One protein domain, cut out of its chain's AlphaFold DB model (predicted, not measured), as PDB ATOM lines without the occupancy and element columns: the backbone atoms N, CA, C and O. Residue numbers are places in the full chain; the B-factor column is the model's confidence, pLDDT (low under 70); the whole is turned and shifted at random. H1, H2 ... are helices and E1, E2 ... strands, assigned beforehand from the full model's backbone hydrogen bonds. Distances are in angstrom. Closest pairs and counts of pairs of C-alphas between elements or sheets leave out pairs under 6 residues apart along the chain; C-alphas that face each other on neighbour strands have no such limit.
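This is residues 6 to 114 of the 118 residues of an uncharacterized protein of Leptidea sinapis (UniProt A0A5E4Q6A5). A twisted three-stranded sheet, E5 E6 E7, makes a wall along one side, and short helix H1 sits in the middle, between this sheet and the longest helix, H2. Beyond H1, two small hairpins, E3 with E4 and E1 with E2, lie by H2, while four-residue H3 leads directly into E5. The printed part has 109 residues, with three named helices and seven named strands in the order E1 E2 H1 E3 E4 H2 H3 E5 E6 E7, a mixed class of helices and strands. The largest sheet has the order E5 - E6 - E7 and is antiparallel. The whole is compact and rounded, with a radius of gyration of the C-alphas of 14.3 A and spans of 37 by 30 by 29 A.

E5, residues 78 to 87, is 22.9 A long and bends by 75 degrees at residue 81. E6, residues 92 to 99, is 22.4 A long. E7, residues 108 to 113, is 16.9 A long and ends with C-alpha 113 at (-13.282, -44.079, 20.988). H1 is residues 37 to 42, H3 residues 74 to 77. H2, residues 57 to 68, is 16.3 A long, with C-alpha 57 at (-1.963, -44.769, 11.507). E3 is residues 47 to 49 and E4 residues 52 to 54. E1, residues 13 to 16, begins with C-alpha 13 at (-13.725, -26.267, 14.890); E2 is residues 27 to 29.

E5, E6 and E7 form a meander, each strand the antiparallel neighbour of the one before. N 84 and O 94 are 2.8 A apart across E5 and E6, and N 95 and O 110 are 2.9 A apart across E6 and E7. H1 is on this sheet at a height of 4.5 A, over none of its strands; its closest C-alphas to E7 are Val 39 and Phe 110, 5.8 A apart. H3 only grazes the sheet and touches H1, the closest C-alphas being Ile 42 and Arg 75, 5.6 A apart. H1 touches H2 at a steep tilt of 59 degrees, opposite ways, with the C-alphas of Gly 40 and Leu 62 closest at 5.7 A. H2 is not on the sheet. The closest C-alphas of H2 and E4 are Gly 60 and Leu 53, 6.3 A apart; those of H2 and E2 are Lys 68 and Val 27, also 6.3 A. In the hairpin of E3 and E4, N 47 and O 54 are 2.9 A apart; in that of E1 and E2, N 28 and O 15 are 2.8 A apart. Every O i to N i+4 pair is within hydrogen-bond range in H1, and 7 of 8 in H2; H3 is too short for such a pair.

The C-alphas of Ser 19 and Ser 104 are the two farthest apart, at 40.1 A. The printed part has no cut, and no link is long. The mean pLDDT of the printed part is 87.4; residues 29 to 35 and 102 to 105 are under 70.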
ATOM      1  N   LEU A   6     -10.261 -30.741  13.698       87.81
ATOM      2  CA  LEU A   6     -10.651 -31.012  15.075       87.81
ATOM      3  C   LEU A   6     -11.993 -30.337  15.335       87.81
ATOM      4  O   LEU A   6     -12.184 -29.183  14.965       87.81
ATOM      5  N   SER A   7     -12.903 -31.039  16.000       86.62
ATOM      6  CA  SER A   7     -14.173 -30.482  16.460       86.62
ATOM      7  C   SER A   7     -14.373 -30.807  17.936       86.62
ATOM      8  O   SER A   7     -13.927 -31.852  18.412       86.62
ATOM      9  N   THR A   8     -15.019 -29.905  18.672       84.31
ATOM     10  CA  THR A   8     -15.360 -30.094  20.090       84.31
ATOM     11  C   THR A   8     -16.861 -30.004  20.305       84.31
ATOM     12  O   THR A   8     -17.566 -29.352  19.538       84.31
ATOM     13  N   SER A   9     -17.350 -30.587  21.402       82.25
ATOM     14  CA  SER A   9     -18.761 -30.492  21.807       82.25
ATOM     15  C   SER A   9     -19.238 -29.051  22.022       82.25
ATOM     16  O   SER A   9     -20.419 -28.772  21.863       82.25
ATOM     17  N   GLY A  10     -18.326 -28.120  22.325       80.12
ATOM     18  CA  GLY A  10     -18.618 -26.686  22.412       80.12
ATOM     19  C   GLY A  10     -18.815 -25.986  21.060       80.12
ATOM     20  O   GLY A  10     -18.879 -24.763  21.028       80.12
ATOM     21  N   GLY A  11     -18.844 -26.723  19.944       81.81
ATOM     22  CA  GLY A  11     -19.018 -26.173  18.595       81.81
ATOM     23  C   GLY A  11     -17.752 -25.562  17.988       81.81
ATOM     24  O   GLY A  11     -17.787 -25.059  16.866       81.81
ATOM     25  N   HIS A  12     -16.616 -25.606  18.691       83.25
ATOM     26  CA  HIS A  12     -15.352 -25.118  18.145       83.25
ATOM     27  C   HIS A  12     -14.800 -26.093  17.113       83.25
ATOM     28  O   HIS A  12     -14.678 -27.286  17.398       83.25
ATOM     29  N   ILE A  13     -14.390 -25.546  15.971       84.81
ATOM     30  CA  ILE A  13     -13.725 -26.267  14.890       84.81
ATOM     31  C   ILE A  13     -12.339 -25.651  14.684       84.81
ATOM     32  O   ILE A  13     -12.182 -24.427  14.723       84.81
ATOM     33  N   ALA A  14     -11.332 -26.497  14.494       87.38
ATOM     34  CA  ALA A  14      -9.986 -26.094  14.116       87.38
ATOM     35  C   ALA A  14      -9.535 -26.884  12.886       87.38
ATOM     36  O   ALA A  14      -9.746 -28.096  12.807       87.38
ATOM     37  N   GLU A  15      -8.918 -26.193  11.935       90.69
ATOM     38  CA  GLU A  15      -8.327 -26.815  10.752       90.69
ATOM     39  C   GLU A  15      -6.875 -27.174  11.038       90.69
ATOM     40  O   GLU A  15      -6.155 -26.434  11.708       90.69
ATOM     41  N   VAL A  16      -6.446 -28.332  10.547       90.25
ATOM     42  CA  VAL A  16      -5.081 -28.825  10.729       90.25
ATOM     43  C   VAL A  16      -4.404 -28.846   9.370       90.25
ATOM     44  O   VAL A  16      -4.816 -29.586   8.476       90.25
ATOM     45  N   SER A  17      -3.366 -28.028   9.218       91.12
ATOM     46  CA  SER A  17      -2.567 -27.967   7.998       91.12
ATOM     47  C   SER A  17      -1.375 -28.934   8.041       91.12
ATOM     48  O   SER A  17      -1.066 -29.573   9.055       91.12
ATOM     49  N   GLY A  18      -0.703 -29.080   6.897       88.19
ATOM     50  CA  GLY A  18       0.409 -30.014   6.726       88.19
ATOM     51  C   GLY A  18      -0.029 -31.479   6.647       88.19
ATOM     52  O   GLY A  18      -1.144 -31.855   7.009       88.19
ATOM     53  N   SER A  19       0.869 -32.343   6.188       88.31
ATOM     54  CA  SER A  19       0.595 -33.762   5.944       88.31
ATOM     55  C   SER A  19       1.676 -34.657   6.552       88.31
ATOM     56  O   SER A  19       2.744 -34.195   6.950       88.31
ATOM     57  N   GLY A  20       1.374 -35.954   6.651       89.12
ATOM     58  CA  GLY A  20       2.278 -36.930   7.256       89.12
ATOM     59  C   GLY A  20       2.410 -36.761   8.770       89.12
ATOM     60  O   GLY A  20       1.509 -36.237   9.426       89.12
ATOM     61  N   TYR A  21       3.532 -37.243   9.305       89.94
ATOM     62  CA  TYR A  21       3.789 -37.322  10.747       89.94
ATOM     63  C   TYR A  21       4.846 -36.324  11.236       89.94
ATOM     64  O   TYR A  21       5.216 -36.359  12.403       89.94
ATOM     65  N   SER A  22       5.297 -35.418  10.362       87.88
ATOM     66  CA  SER A  22       6.208 -34.341  10.750       87.88
ATOM     67  C   SER A  22       5.507 -33.261  11.571       87.88
ATOM     68  O   SER A  22       4.286 -33.089  11.492       87.88
ATOM     69  N   SER A  23       6.298 -32.463  12.284       82.94
ATOM     70  CA  SER A  23       5.833 -31.257  12.979       82.94
ATOM     71  C   SER A  23       5.445 -30.109  12.034       82.94
ATOM     72  O   SER A  23       4.975 -29.074  12.496       82.94
ATOM     73  N   ARG A  24       5.608 -30.262  10.709       86.75
ATOM     74  CA  ARG A  24       5.248 -29.222   9.736       86.75
ATOM     75  C   ARG A  24       3.735 -29.104   9.581       86.75
ATOM     76  O   ARG A  24       3.061 -30.050   9.172       86.75
ATOM     77  N   GLY A  25       3.233 -27.899   9.806       86.56
ATOM     78  CA  GLY A  25       1.814 -27.570   9.760       86.56
ATOM     79  C   GLY A  25       1.385 -26.902  11.056       86.56
ATOM     80  O   GLY A  25       2.149 -26.817  12.010       86.56
ATOM     81  N   GLU A  26       0.153 -26.426  11.074       85.50
ATOM     82  CA  GLU A  26      -0.400 -25.670  12.188       85.50
ATOM     83  C   GLU A  26      -1.839 -26.098  12.433       85.50
ATOM     84  O   GLU A  26      -2.587 -26.416  11.503       85.50
ATOM     85  N   VAL A  27      -2.237 -26.068  13.701       85.62
ATOM     86  CA  VAL A  27      -3.642 -26.180  14.090       85.62
ATOM     87  C   VAL A  27      -4.214 -24.766  14.155       85.62
ATOM     88  O   VAL A  27      -4.026 -24.053  15.141       85.62
ATOM     89  N   GLN A  28      -4.896 -24.349  13.089       80.38
ATOM     90  CA  GLN A  28      -5.497 -23.025  13.000       80.38
ATOM     91  C   GLN A  28      -6.804 -22.971  13.782       80.38
ATOM     92  O   GLN A  28      -7.778 -23.684  13.524       80.38
ATOM     93  N   LEU A  29      -6.801 -22.093  14.776       65.75
ATOM     94  CA  LEU A  29      -7.844 -21.971  15.773       65.75
ATOM     95  C   LEU A  29      -8.942 -21.005  15.349       65.75
ATOM     96  O   LEU A  29      -8.674 -19.826  15.148       65.75
ATOM     97  N   ARG A  30     -10.202 -21.463  15.384       57.72
ATOM     98  CA  ARG A  30     -11.341 -20.548  15.558       57.72
ATOM     99  C   ARG A  30     -11.813 -20.386  17.010       57.72
ATOM    100  O   ARG A  30     -12.529 -19.424  17.240       57.72
ATOM    101  N   ALA A  31     -11.401 -21.237  17.973       54.59
ATOM    102  CA  ALA A  31     -11.559 -21.037  19.445       54.59
ATOM    103  C   ALA A  31     -11.201 -22.269  20.334       54.59
ATOM    104  O   ALA A  31     -11.683 -22.411  21.455       54.59
ATOM    105  N   TYR A  32     -10.360 -23.201  19.888       61.19
ATOM    106  CA  TYR A  32      -9.966 -24.374  20.685       61.19
ATOM    107  C   TYR A  32      -8.869 -24.084  21.744       61.19
ATOM    108  O   TYR A  32      -7.727 -23.754  21.442       61.19
ATOM    109  N   LYS A  33      -9.196 -24.253  23.030       57.88
ATOM    110  CA  LYS A  33      -8.230 -24.188  24.144       57.88
ATOM    111  C   LYS A  33      -7.893 -25.594  24.669       57.88
ATOM    112  O   LYS A  33      -8.384 -26.029  25.706       57.88
ATOM    113  N   GLY A  34      -7.081 -26.311  23.896       60.19
ATOM    114  CA  GLY A  34      -5.958 -27.143  24.357       60.19
ATOM    115  C   GLY A  34      -6.161 -28.441  25.150       60.19
ATOM    116  O   GLY A  34      -5.254 -29.251  25.110       60.19
ATOM    117  N   ARG A  35      -7.275 -28.712  25.843       64.56
ATOM    118  CA  ARG A  35      -7.318 -29.884  26.763       64.56
ATOM    119  C   ARG A  35      -7.747 -31.227  26.156       64.56
ATOM    120  O   ARG A  35      -7.664 -32.254  26.816       64.56
ATOM    121  N   HIS A  36      -8.258 -31.252  24.924       76.25
ATOM    122  CA  HIS A  36      -8.838 -32.489  24.366       76.25
ATOM    123  C   HIS A  36      -7.802 -33.359  23.639       76.25
ATOM    124  O   HIS A  36      -7.982 -34.570  23.538       76.25
ATOM    125  N   LEU A  37      -6.724 -32.752  23.134       87.00
ATOM    126  CA  LEU A  37      -5.628 -33.469  22.481       87.00
ATOM    127  C   LEU A  37      -4.825 -34.286  23.498       87.00
ATOM    128  O   LEU A  37      -4.293 -35.326  23.124       87.00
ATOM    129  N   ASP A  38      -4.844 -33.898  24.778       90.56
ATOM    130  CA  ASP A  38      -4.211 -34.631  25.876       90.56
ATOM    131  C   ASP A  38      -4.646 -36.099  25.902       90.56
ATOM    132  O   ASP A  38      -3.819 -37.006  25.965       90.56
ATOM    133  N   VAL A  39      -5.952 -36.343  25.759       92.19
ATOM    134  CA  VAL A  39      -6.533 -37.691  25.678       92.19
ATOM    135  C   VAL A  39      -5.968 -38.453  24.477       92.19
ATOM    136  O   VAL A  39      -5.643 -39.633  24.587       92.19
ATOM    137  N   GLY A  40      -5.828 -37.784  23.330       92.12
ATOM    138  CA  GLY A  40      -5.287 -38.366  22.102       92.12
ATOM    139  C   GLY A  40      -3.795 -38.699  22.174       92.12
ATOM    140  O   GLY A  40      -3.350 -39.563  21.418       92.12
ATOM    141  N   VAL A  41      -3.047 -38.051  23.074       93.88
ATOM    142  CA  VAL A  41      -1.630 -38.322  23.362       93.88
ATOM    143  C   VAL A  41      -1.478 -39.399  24.442       93.88
ATOM    144  O   VAL A  41      -0.689 -40.323  24.274       93.88
ATOM    145  N   ILE A  42      -2.247 -39.328  25.532       94.38
ATOM    146  CA  ILE A  42      -2.158 -40.275  26.658       94.38
ATOM    147  C   ILE A  42      -2.717 -41.649  26.274       94.38
ATOM    148  O   ILE A  42      -2.080 -42.672  26.529       94.38
ATOM    149  N   CYS A  43      -3.877 -41.692  25.614       95.06
ATOM    150  CA  CYS A  43      -4.439 -42.920  25.057       95.06
ATOM    151  C   CYS A  43      -3.809 -43.214  23.699       95.06
ATOM    152  O   CYS A  43      -4.501 -43.198  22.686       95.06
ATOM    153  N   ASN A  44      -2.495 -43.413  23.640       95.62
ATOM    154  CA  ASN A  44      -1.789 -43.590  22.375       95.62
ATOM    155  C   ASN A  44      -0.568 -44.492  22.527       95.62
ATOM    156  O   ASN A  44       0.311 -44.229  23.354       95.62
ATOM    157  N   ASN A  45      -0.501 -45.529  21.698       95.69
ATOM    158  CA  ASN A  45       0.604 -46.479  21.679       95.69
ATOM    159  C   ASN A  45       1.529 -46.274  20.476       95.69
ATOM    160  O   ASN A  45       2.556 -46.944  20.380       95.69
ATOM    161  N   ALA A  46       1.205 -45.345  19.576       95.31
ATOM    162  CA  ALA A  46       2.094 -44.969  18.498       95.31
ATOM    163  C   ALA A  46       3.276 -44.129  18.999       95.31
ATOM    164  O   ALA A  46       3.257 -43.505  20.062       95.31
ATOM    165  N   ASN A  47       4.333 -44.108  18.201       94.50
ATOM    166  CA  ASN A  47       5.493 -43.261  18.404       94.50
ATOM    167  C   ASN A  47       5.934 -42.712  17.045       94.50
ATOM    168  O   ASN A  47       5.827 -43.407  16.035       94.50
ATOM    169  N   ILE A  48       6.408 -41.473  17.013       92.75
ATOM    170  CA  ILE A  48       6.954 -40.853  15.809       92.75
ATOM    171  C   ILE A  48       8.409 -40.525  16.118       92.75
ATOM    172  O   ILE A  48       8.695 -39.803  17.070       92.75
ATOM    173  N   ARG A  49       9.325 -41.070  15.321       91.56
ATOM    174  CA  ARG A  49      10.764 -40.810  15.427       91.56
ATOM    175  C   ARG A  49      11.295 -40.518  14.039       91.56
ATOM    176  O   ARG A  49      10.984 -41.274  13.125       91.56
ATOM    177  N   ASP A  50      12.038 -39.426  13.886       89.56
ATOM    178  CA  ASP A  50      12.586 -38.988  12.594       89.56
ATOM    179  C   ASP A  50      11.515 -38.930  11.485       89.56
ATOM    180  O   ASP A  50      11.689 -39.459  10.390       89.56
ATOM    181  N   ASP A  51      10.352 -38.349  11.808       87.38
ATOM    182  CA  ASP A  51       9.151 -38.281  10.955       87.38
ATOM    183  C   ASP A  51       8.573 -39.648  10.510       87.38
ATOM    184  O   ASP A  51       7.615 -39.706   9.730       87.38
ATOM    185  N   MET A  52       9.087 -40.758  11.045       92.62
ATOM    186  CA  MET A  52       8.615 -42.115  10.791       92.62
ATOM    187  C   MET A  52       7.657 -42.576  11.892       92.62
ATOM    188  O   MET A  52       7.966 -42.538  13.085       92.62
ATOM    189  N   LEU A  53       6.474 -43.035  11.480       94.69
ATOM    190  CA  LEU A  53       5.465 -43.580  12.384       94.69
ATOM    191  C   LEU A  53       5.751 -45.048  12.716       94.69
ATOM    192  O   LEU A  53       5.854 -45.890  11.825       94.69
ATOM    193  N   TYR A  54       5.713 -45.356  14.008       95.88
ATOM    194  CA  TYR A  54       5.655 -46.701  14.563       95.88
ATOM    195  C   TYR A  54       4.321 -46.879  15.291       95.88
ATOM    196  O   TYR A  54       3.997 -46.106  16.189       95.88
ATOM    197  N   GLY A  55       3.540 -47.891  14.912       94.19
ATOM    198  CA  GLY A  55       2.209 -48.143  15.471       94.19
ATOM    199  C   GLY A  55       1.077 -47.833  14.492       94.19
ATOM    200  O   GLY A  55       1.269 -47.814  13.275       94.19
ATOM    201  N   GLN A  56      -0.135 -47.640  15.014       93.44
ATOM    202  CA  GLN A  56      -1.330 -47.517  14.179       93.44
ATOM    203  C   GLN A  56      -1.440 -46.130  13.512       93.44
ATOM    204  O   GLN A  56      -1.257 -45.112  14.183       93.44
ATOM    205  N   PRO A  57      -1.818 -46.046  12.218       93.81
ATOM    206  CA  PRO A  57      -1.963 -44.769  11.507       93.81
ATOM    207  C   PRO A  57      -2.937 -43.771  12.147       93.81
ATOM    208  O   PRO A  57      -2.698 -42.566  12.092       93.81
ATOM    209  N   THR A  58      -4.024 -44.254  12.751       91.81
ATOM    210  CA  THR A  58      -5.025 -43.429  13.452       91.81
ATOM    211  C   THR A  58      -4.448 -42.788  14.711       91.81
ATOM    212  O   THR A  58      -4.690 -41.616  14.986       91.81
ATOM    213  N   GLU A  59      -3.639 -43.540  15.451       94.31
ATOM    214  CA  GLU A  59      -2.936 -43.065  16.638       94.31
ATOM    215  C   GLU A  59      -1.819 -42.082  16.281       94.31
ATOM    216  O   GLU A  59      -1.721 -41.009  16.876       94.31
ATOM    217  N   GLY A  60      -1.033 -42.397  15.249       93.75
ATOM    218  CA  GLY A  60       0.009 -41.512  14.733       93.75
ATOM    219  C   GLY A  60      -0.528 -40.164  14.259       93.75
ATOM    220  O   GLY A  60       0.090 -39.131  14.502       93.75
ATOM    221  N   ALA A  61      -1.709 -40.149  13.636       93.50
ATOM    222  CA  ALA A  61      -2.347 -38.912  13.200       93.50
ATOM    223  C   ALA A  61      -2.661 -37.966  14.379       93.50
ATOM    224  O   ALA A  61      -2.484 -36.755  14.244       93.50
ATOM    225  N   LEU A  62      -3.080 -38.501  15.534       92.69
ATOM    226  CA  LEU A  62      -3.330 -37.706  16.742       92.69
ATOM    227  C   LEU A  62      -2.034 -37.153  17.348       92.69
ATOM    228  O   LEU A  62      -2.008 -35.985  17.728       92.69
ATOM    229  N   LEU A  63      -0.954 -37.944  17.379       93.50
ATOM    230  CA  LEU A  63       0.357 -37.468  17.846       93.50
ATOM    231  C   LEU A  63       0.919 -36.369  16.944       93.50
ATOM    232  O   LEU A  63       1.335 -35.326  17.435       93.50
ATOM    233  N   ALA A  64       0.857 -36.557  15.625       93.00
ATOM    234  CA  ALA A  64       1.286 -35.538  14.672       93.00
ATOM    235  C   ALA A  64       0.470 -34.242  14.819       93.00
ATOM    236  O   ALA A  64       1.015 -33.147  14.718       93.00
ATOM    237  N   CYS A  65      -0.833 -34.353  15.093       91.75
ATOM    238  CA  CYS A  65      -1.688 -33.202  15.377       91.75
ATOM    239  C   CYS A  65      -1.250 -32.456  16.651       91.75
ATOM    240  O   CYS A  65      -1.155 -31.231  16.637       91.75
ATOM    241  N   ALA A  66      -0.927 -33.186  17.723       91.19
ATOM    242  CA  ALA A  66      -0.405 -32.604  18.959       91.19
ATOM    243  C   ALA A  66       0.945 -31.898  18.732       91.19
ATOM    244  O   ALA A  66       1.123 -30.761  19.169       91.19
ATOM    245  N   TYR A  67       1.857 -32.501  17.960       89.50
ATOM    246  CA  TYR A  67       3.134 -31.875  17.598       89.50
ATOM    247  C   TYR A  67       2.957 -30.584  16.793       89.50
ATOM    248  O   TYR A  67       3.597 -29.582  17.104       89.50
ATOM    249  N   LYS A  68       2.034 -30.553  15.825       89.94
ATOM    250  CA  LYS A  68       1.673 -29.329  15.076       89.94
ATOM    251  C   LYS A  68       1.000 -28.260  15.945       89.94
ATOM    252  O   LYS A  68       0.905 -27.102  15.546       89.94
ATOM    253  N   ASN A  69       0.499 -28.639  17.120       87.75
ATOM    254  CA  ASN A  69      -0.037 -27.724  18.123       87.75
ATOM    255  C   ASN A  69       1.023 -27.278  19.150       87.75
ATOM    256  O   ASN A  69       0.675 -26.601  20.112       87.75
ATOM    257  N   ASN A  70       2.302 -27.622  18.947       86.94
ATOM    258  CA  ASN A  70       3.406 -27.378  19.884       86.94
ATOM    259  C   ASN A  70       3.179 -27.997  21.276       86.94
ATOM    260  O   ASN A  70       3.616 -27.446  22.286       86.94
ATOM    261  N   MET A  71       2.477 -29.131  21.344       86.69
ATOM    262  CA  MET A  71       2.284 -29.863  22.593       86.69
ATOM    263  C   MET A  71       3.474 -30.781  22.872       86.69
ATOM    264  O   MET A  71       3.934 -31.508  21.989       86.69
ATOM    265  N   GLU A  72       3.935 -30.780  24.120       84.44
ATOM    266  CA  GLU A  72       4.886 -31.772  24.622       84.44
ATOM    267  C   GLU A  72       4.239 -33.161  24.707       84.44
ATOM    268  O   GLU A  72       3.014 -33.300  24.802       84.44
ATOM    269  N   ASP A  73       5.066 -34.206  24.725       88.94
ATOM    270  CA  ASP A  73       4.580 -35.558  24.968       88.94
ATOM    271  C   ASP A  73       4.158 -35.724  26.434       88.94
ATOM    272  O   ASP A  73       4.954 -35.990  27.336       88.94
ATOM    273  N   LEU A  74       2.857 -35.577  26.681       89.50
ATOM    274  CA  LEU A  74       2.292 -35.674  28.023       89.50
ATOM    275  C   LEU A  74       2.514 -37.044  28.667       89.50
ATOM    276  O   LEU A  74       2.463 -37.139  29.892       89.50
ATOM    277  N   ARG A  75       2.805 -38.100  27.896       91.19
ATOM    278  CA  ARG A  75       3.092 -39.434  28.446       91.19
ATOM    279  C   ARG A  75       4.312 -39.420  29.366       91.19
ATOM    280  O   ARG A  75       4.381 -40.217  30.300       91.19
ATOM    281  N   ASP A  76       5.224 -38.465  29.198       90.69
ATOM    282  CA  ASP A  76       6.374 -38.319  30.088       90.69
ATOM    283  C   ASP A  76       5.986 -37.807  31.477       90.69
ATOM    284  O   ASP A  76       6.685 -38.102  32.447       90.69
ATOM    285  N   ARG A  77       4.831 -37.144  31.610       90.62
ATOM    286  CA  ARG A  77       4.312 -36.597  32.874       90.62
ATOM    287  C   ARG A  77       3.439 -37.575  33.663       90.62
ATOM    288  O   ARG A  77       3.153 -37.309  34.830       90.62
ATOM    289  N   TYR A  78       3.042 -38.700  33.066       91.81
ATOM    290  CA  TYR A  78       2.122 -39.674  33.660       91.81
ATOM    291  C   TYR A  78       2.710 -41.089  33.679       91.81
ATOM    292  O   TYR A  78       3.326 -41.543  32.719       91.81
ATOM    293  N   THR A  79       2.487 -41.831  34.761       92.56
ATOM    294  CA  THR A  79       2.734 -43.277  34.822       92.56
ATOM    295  C   THR A  79       1.452 -44.002  34.444       92.56
ATOM    296  O   THR A  79       0.447 -43.874  35.144       92.56
ATOM    297  N   ARG A  80       1.465 -44.766  33.344       94.00
ATOM    298  CA  ARG A  80       0.336 -45.627  32.954       94.00
ATOM    299  C   ARG A  80       0.260 -46.798  33.932       94.00
ATOM    300  O   ARG A  80       1.203 -47.570  34.051       94.00
ATOM    301  N   LEU A  81      -0.851 -46.881  34.654       95.00
ATOM    302  CA  LEU A  81      -1.119 -47.900  35.669       95.00
ATOM    303  C   LEU A  81      -1.858 -49.096  35.076       95.00
ATOM    304  O   LEU A  81      -1.632 -50.229  35.482       95.00
ATOM    305  N   ASN A  82      -2.769 -48.835  34.140       96.62
ATOM    306  CA  ASN A  82      -3.518 -49.869  33.444       96.62
ATOM    307  C   ASN A  82      -3.936 -49.381  32.055       96.62
ATOM    308  O   ASN A  82      -4.098 -48.179  31.824       96.62
ATOM    309  N   GLU A  83      -4.156 -50.326  31.154       96.62
ATOM    310  CA  GLU A  83      -4.593 -50.075  29.793       96.62
ATOM    311  C   GLU A  83      -5.585 -51.143  29.334       96.62
ATOM    312  O   GLU A  83      -5.352 -52.340  29.484       96.62
ATOM    313  N   ILE A  84      -6.663 -50.681  28.706       96.12
ATOM    314  CA  ILE A  84      -7.524 -51.490  27.852       96.12
ATOM    315  C   ILE A  84      -7.281 -50.986  26.423       96.12
ATOM    316  O   ILE A  84      -7.688 -49.857  26.113       96.12
ATOM    317  N   PRO A  85      -6.589 -51.761  25.566       93.25
ATOM    318  CA  PRO A  85      -6.307 -51.346  24.198       93.25
ATOM    319  C   PRO A  85      -7.605 -51.226  23.396       93.25
ATOM    320  O   PRO A  85      -8.647 -51.755  23.789       93.25
ATOM    321  N   TYR A  86      -7.541 -50.543  22.251       92.06
ATOM    322  CA  TYR A  86      -8.707 -50.400  21.382       92.06
ATOM    323  C   TYR A  86      -9.269 -51.768  20.970       92.06
ATOM    324  O   TYR A  86      -8.584 -52.552  20.314       92.06
ATOM    325  N   ASN A  87     -10.531 -52.029  21.313       89.94
ATOM    326  CA  ASN A  87     -11.268 -53.215  20.880       89.94
ATOM    327  C   ASN A  87     -12.450 -52.786  20.002       89.94
ATOM    328  O   ASN A  87     -13.273 -51.993  20.449       89.94
ATOM    329  N   SER A  88     -12.562 -53.343  18.792       86.75
ATOM    330  CA  SER A  88     -13.627 -53.060  17.815       86.75
ATOM    331  C   SER A  88     -15.052 -53.343  18.307       86.75
ATOM    332  O   SER A  88     -15.992 -52.748  17.791       86.75
ATOM    333  N   GLU A  89     -15.227 -54.226  19.290       89.25
ATOM    334  CA  GLU A  89     -16.517 -54.485  19.937       89.25
ATOM    335  C   GLU A  89     -16.910 -53.324  20.860       89.25
ATOM    336  O   GLU A  89     -18.010 -52.784  20.769       89.25
ATOM    337  N   THR A  90     -15.974 -52.883  21.704       89.06
ATOM    338  CA  THR A  90     -16.182 -51.763  22.641       89.06
ATOM    339  C   THR A  90     -16.008 -50.384  21.996       89.06
ATOM    340  O   THR A  90     -16.450 -49.380  22.546       89.06
ATOM    341  N   LYS A  91     -15.346 -50.332  20.835       92.56
ATOM    342  CA  LYS A  91     -15.012 -49.140  20.042       92.56
ATOM    343  C   LYS A  91     -14.265 -48.056  20.816       92.56
ATOM    344  O   LYS A  91     -14.370 -46.870  20.503       92.56
ATOM    345  N   MET A  92     -13.506 -48.454  21.833       94.06
ATOM    346  CA  MET A  92     -12.818 -47.535  22.732       94.06
ATOM    347  C   MET A  92     -11.491 -48.099  23.231       94.06
ATOM    348  O   MET A  92     -11.284 -49.307  23.261       94.06
ATOM    349  N   MET A  93     -10.613 -47.191  23.645       95.56
ATOM    350  CA  MET A  93      -9.377 -47.440  24.375       95.56
ATOM    351  C   MET A  93      -9.430 -46.670  25.694       95.56
ATOM    352  O   MET A  93      -9.847 -45.507  25.717       95.56
ATOM    353  N   VAL A  94      -8.967 -47.302  26.771       96.50
ATOM    354  CA  VAL A  94      -8.949 -46.733  28.124       96.50
ATOM    355  C   VAL A  94      -7.543 -46.805  28.692       96.50
ATOM    356  O   VAL A  94      -6.915 -47.860  28.671       96.50
ATOM    357  N   VAL A  95      -7.066 -45.701  29.256       96.81
ATOM    358  CA  VAL A  95      -5.784 -45.644  29.959       96.81
ATOM    359  C   VAL A  95      -5.997 -45.051  31.337       96.81
ATOM    360  O   VAL A  95      -6.457 -43.919  31.474       96.81
ATOM    361  N   LYS A  96      -5.628 -45.809  32.367       96.44
ATOM    362  CA  LYS A  96      -5.539 -45.320  33.741       96.44
ATOM    363  C   LYS A  96      -4.105 -44.893  34.011       96.44
ATOM    364  O   LYS A  96      -3.178 -45.655  33.740       96.44
ATOM    365  N   CYS A  97      -3.903 -43.706  34.561       94.44
ATOM    366  CA  CYS A  97      -2.574 -43.201  34.875       94.44
ATOM    367  C   CYS A  97      -2.551 -42.350  36.147       94.44
ATOM    368  O   CYS A  97      -3.580 -41.848  36.588       94.44
ATOM    369  N   ALA A  98      -1.369 -42.193  36.733       92.75
ATOM    370  CA  ALA A  98      -1.117 -41.275  37.840       92.75
ATOM    371  C   ALA A  98      -0.042 -40.252  37.436       92.75
ATOM    372  O   ALA A  98       0.897 -40.625  36.724       92.75
ATOM    373  N   PRO A  99      -0.147 -38.977  37.849       91.19
ATOM    374  CA  PRO A  99       0.911 -37.993  37.626       91.19
ATOM    375  C   PRO A  99       2.243 -38.450  38.242       91.19
ATOM    376  O   PRO A  99       2.263 -38.931  39.372       91.19
ATOM    377  N   LYS A 100       3.361 -38.285  37.523       88.56
ATOM    378  CA  LYS A 100       4.706 -38.623  38.036       88.56
ATOM    379  C   LYS A 100       5.235 -37.614  39.054       88.56
ATOM    380  O   LYS A 100       6.040 -37.973  39.906       88.56
ATOM    381  N   TYR A 101       4.811 -36.358  38.937       81.94
ATOM    382  CA  TYR A 101       5.302 -35.241  39.738       81.94
ATOM    383  C   TYR A 101       4.117 -34.473  40.343       81.94
ATOM    384  O   TYR A 101       3.196 -34.102  39.615       81.94
ATOM    385  N   GLY A 102       4.158 -34.234  41.659       65.75
ATOM    386  CA  GLY A 102       3.136 -33.509  42.433       65.75
ATOM    387  C   GLY A 102       2.668 -34.278  43.676       65.75
ATOM    388  O   GLY A 102       2.546 -35.501  43.638       65.75
ATOM    389  N   GLU A 103       2.413 -33.574  44.784       53.31
ATOM    390  CA  GLU A 103       1.883 -34.172  46.019       53.31
ATOM    391  C   GLU A 103       0.455 -34.700  45.780       53.31
ATOM    392  O   GLU A 103      -0.450 -33.942  45.437       53.31
ATOM    393  N   SER A 104       0.251 -36.013  45.943       57.56
ATOM    394  CA  SER A 104      -1.066 -36.680  45.929       57.56
ATOM    395  C   SER A 104      -1.938 -36.444  44.686       57.56
ATOM    396  O   SER A 104      -3.152 -36.258  44.791       57.56
ATOM    397  N   GLY A 105      -1.354 -36.496  43.486       60.84
ATOM    398  CA  GLY A 105      -2.143 -36.540  42.253       60.84
ATOM    399  C   GLY A 105      -3.044 -37.779  42.221       60.84
ATOM    400  O   GLY A 105      -2.543 -38.902  42.189       60.84
ATOM    401  N   SER A 106      -4.367 -37.589  42.226       80.00
ATOM    402  CA  SER A 106      -5.321 -38.691  42.098       80.00
ATOM    403  C   SER A 106      -5.152 -39.413  40.757       80.00
ATOM    404  O   SER A 106      -4.793 -38.811  39.738       80.00
ATOM    405  N   GLU A 107      -5.402 -40.723  40.764       91.19
ATOM    406  CA  GLU A 107      -5.433 -41.524  39.543       91.19
ATOM    407  C   GLU A 107      -6.467 -40.948  38.564       91.19
ATOM    408  O   GLU A 107      -7.592 -40.617  38.938       91.19
ATOM    409  N   GLN A 108      -6.087 -40.851  37.293       91.75
ATOM    410  CA  GLN A 108      -6.903 -40.311  36.213       91.75
ATOM    411  C   GLN A 108      -7.152 -41.384  35.157       91.75
ATOM    412  O   GLN A 108      -6.280 -42.201  34.856       91.75
ATOM    413  N   VAL A 109      -8.351 -41.368  34.577       94.50
ATOM    414  CA  VAL A 109      -8.744 -42.269  33.492       94.50
ATOM    415  C   VAL A 109      -9.002 -41.444  32.240       94.50
ATOM    416  O   VAL A 109      -9.835 -40.542  32.241       94.50
ATOM    417  N   PHE A 110      -8.289 -41.779  31.173       94.44
ATOM    418  CA  PHE A 110      -8.426 -41.189  29.851       94.44
ATOM    419  C   PHE A 110      -9.076 -42.209  28.920       94.44
ATOM    420  O   PHE A 110      -8.779 -43.405  28.983       94.44
ATOM    421  N   VAL A 111      -9.978 -41.743  28.058       94.19
ATOM    422  CA  VAL A 111     -10.759 -42.602  27.162       94.19
ATOM    423  C   VAL A 111     -10.843 -41.965  25.784       94.19
ATOM    424  O   VAL A 111     -11.246 -40.811  25.668       94.19
ATOM    425  N   LYS A 112     -10.525 -42.728  24.735       92.69
ATOM    426  CA  LYS A 112     -10.818 -42.356  23.342       92.69
ATOM    427  C   LYS A 112     -11.641 -43.453  22.678       92.69
ATOM    428  O   LYS A 112     -11.487 -44.620  23.023       92.69
ATOM    429  N   GLY A 113     -12.465 -43.104  21.701       92.12
ATOM    430  CA  GLY A 113     -13.282 -44.079  20.988       92.12
ATOM    431  C   GLY A 113     -14.052 -43.467  19.833       92.12
ATOM    432  O   GLY A 113     -13.897 -42.283  19.525       92.12
ATOM    433  N   GLU A 114     -14.874 -44.285  19.190       88.88
ATOM    434  CA  GLU A 114     -15.765 -43.820  18.135       88.88
ATOM    435  C   GLU A 114     -16.806 -42.849  18.699       88.88
ATOM    436  O   GLU A 114     -17.437 -43.092  19.730       88.88
TER     437      GLU A 114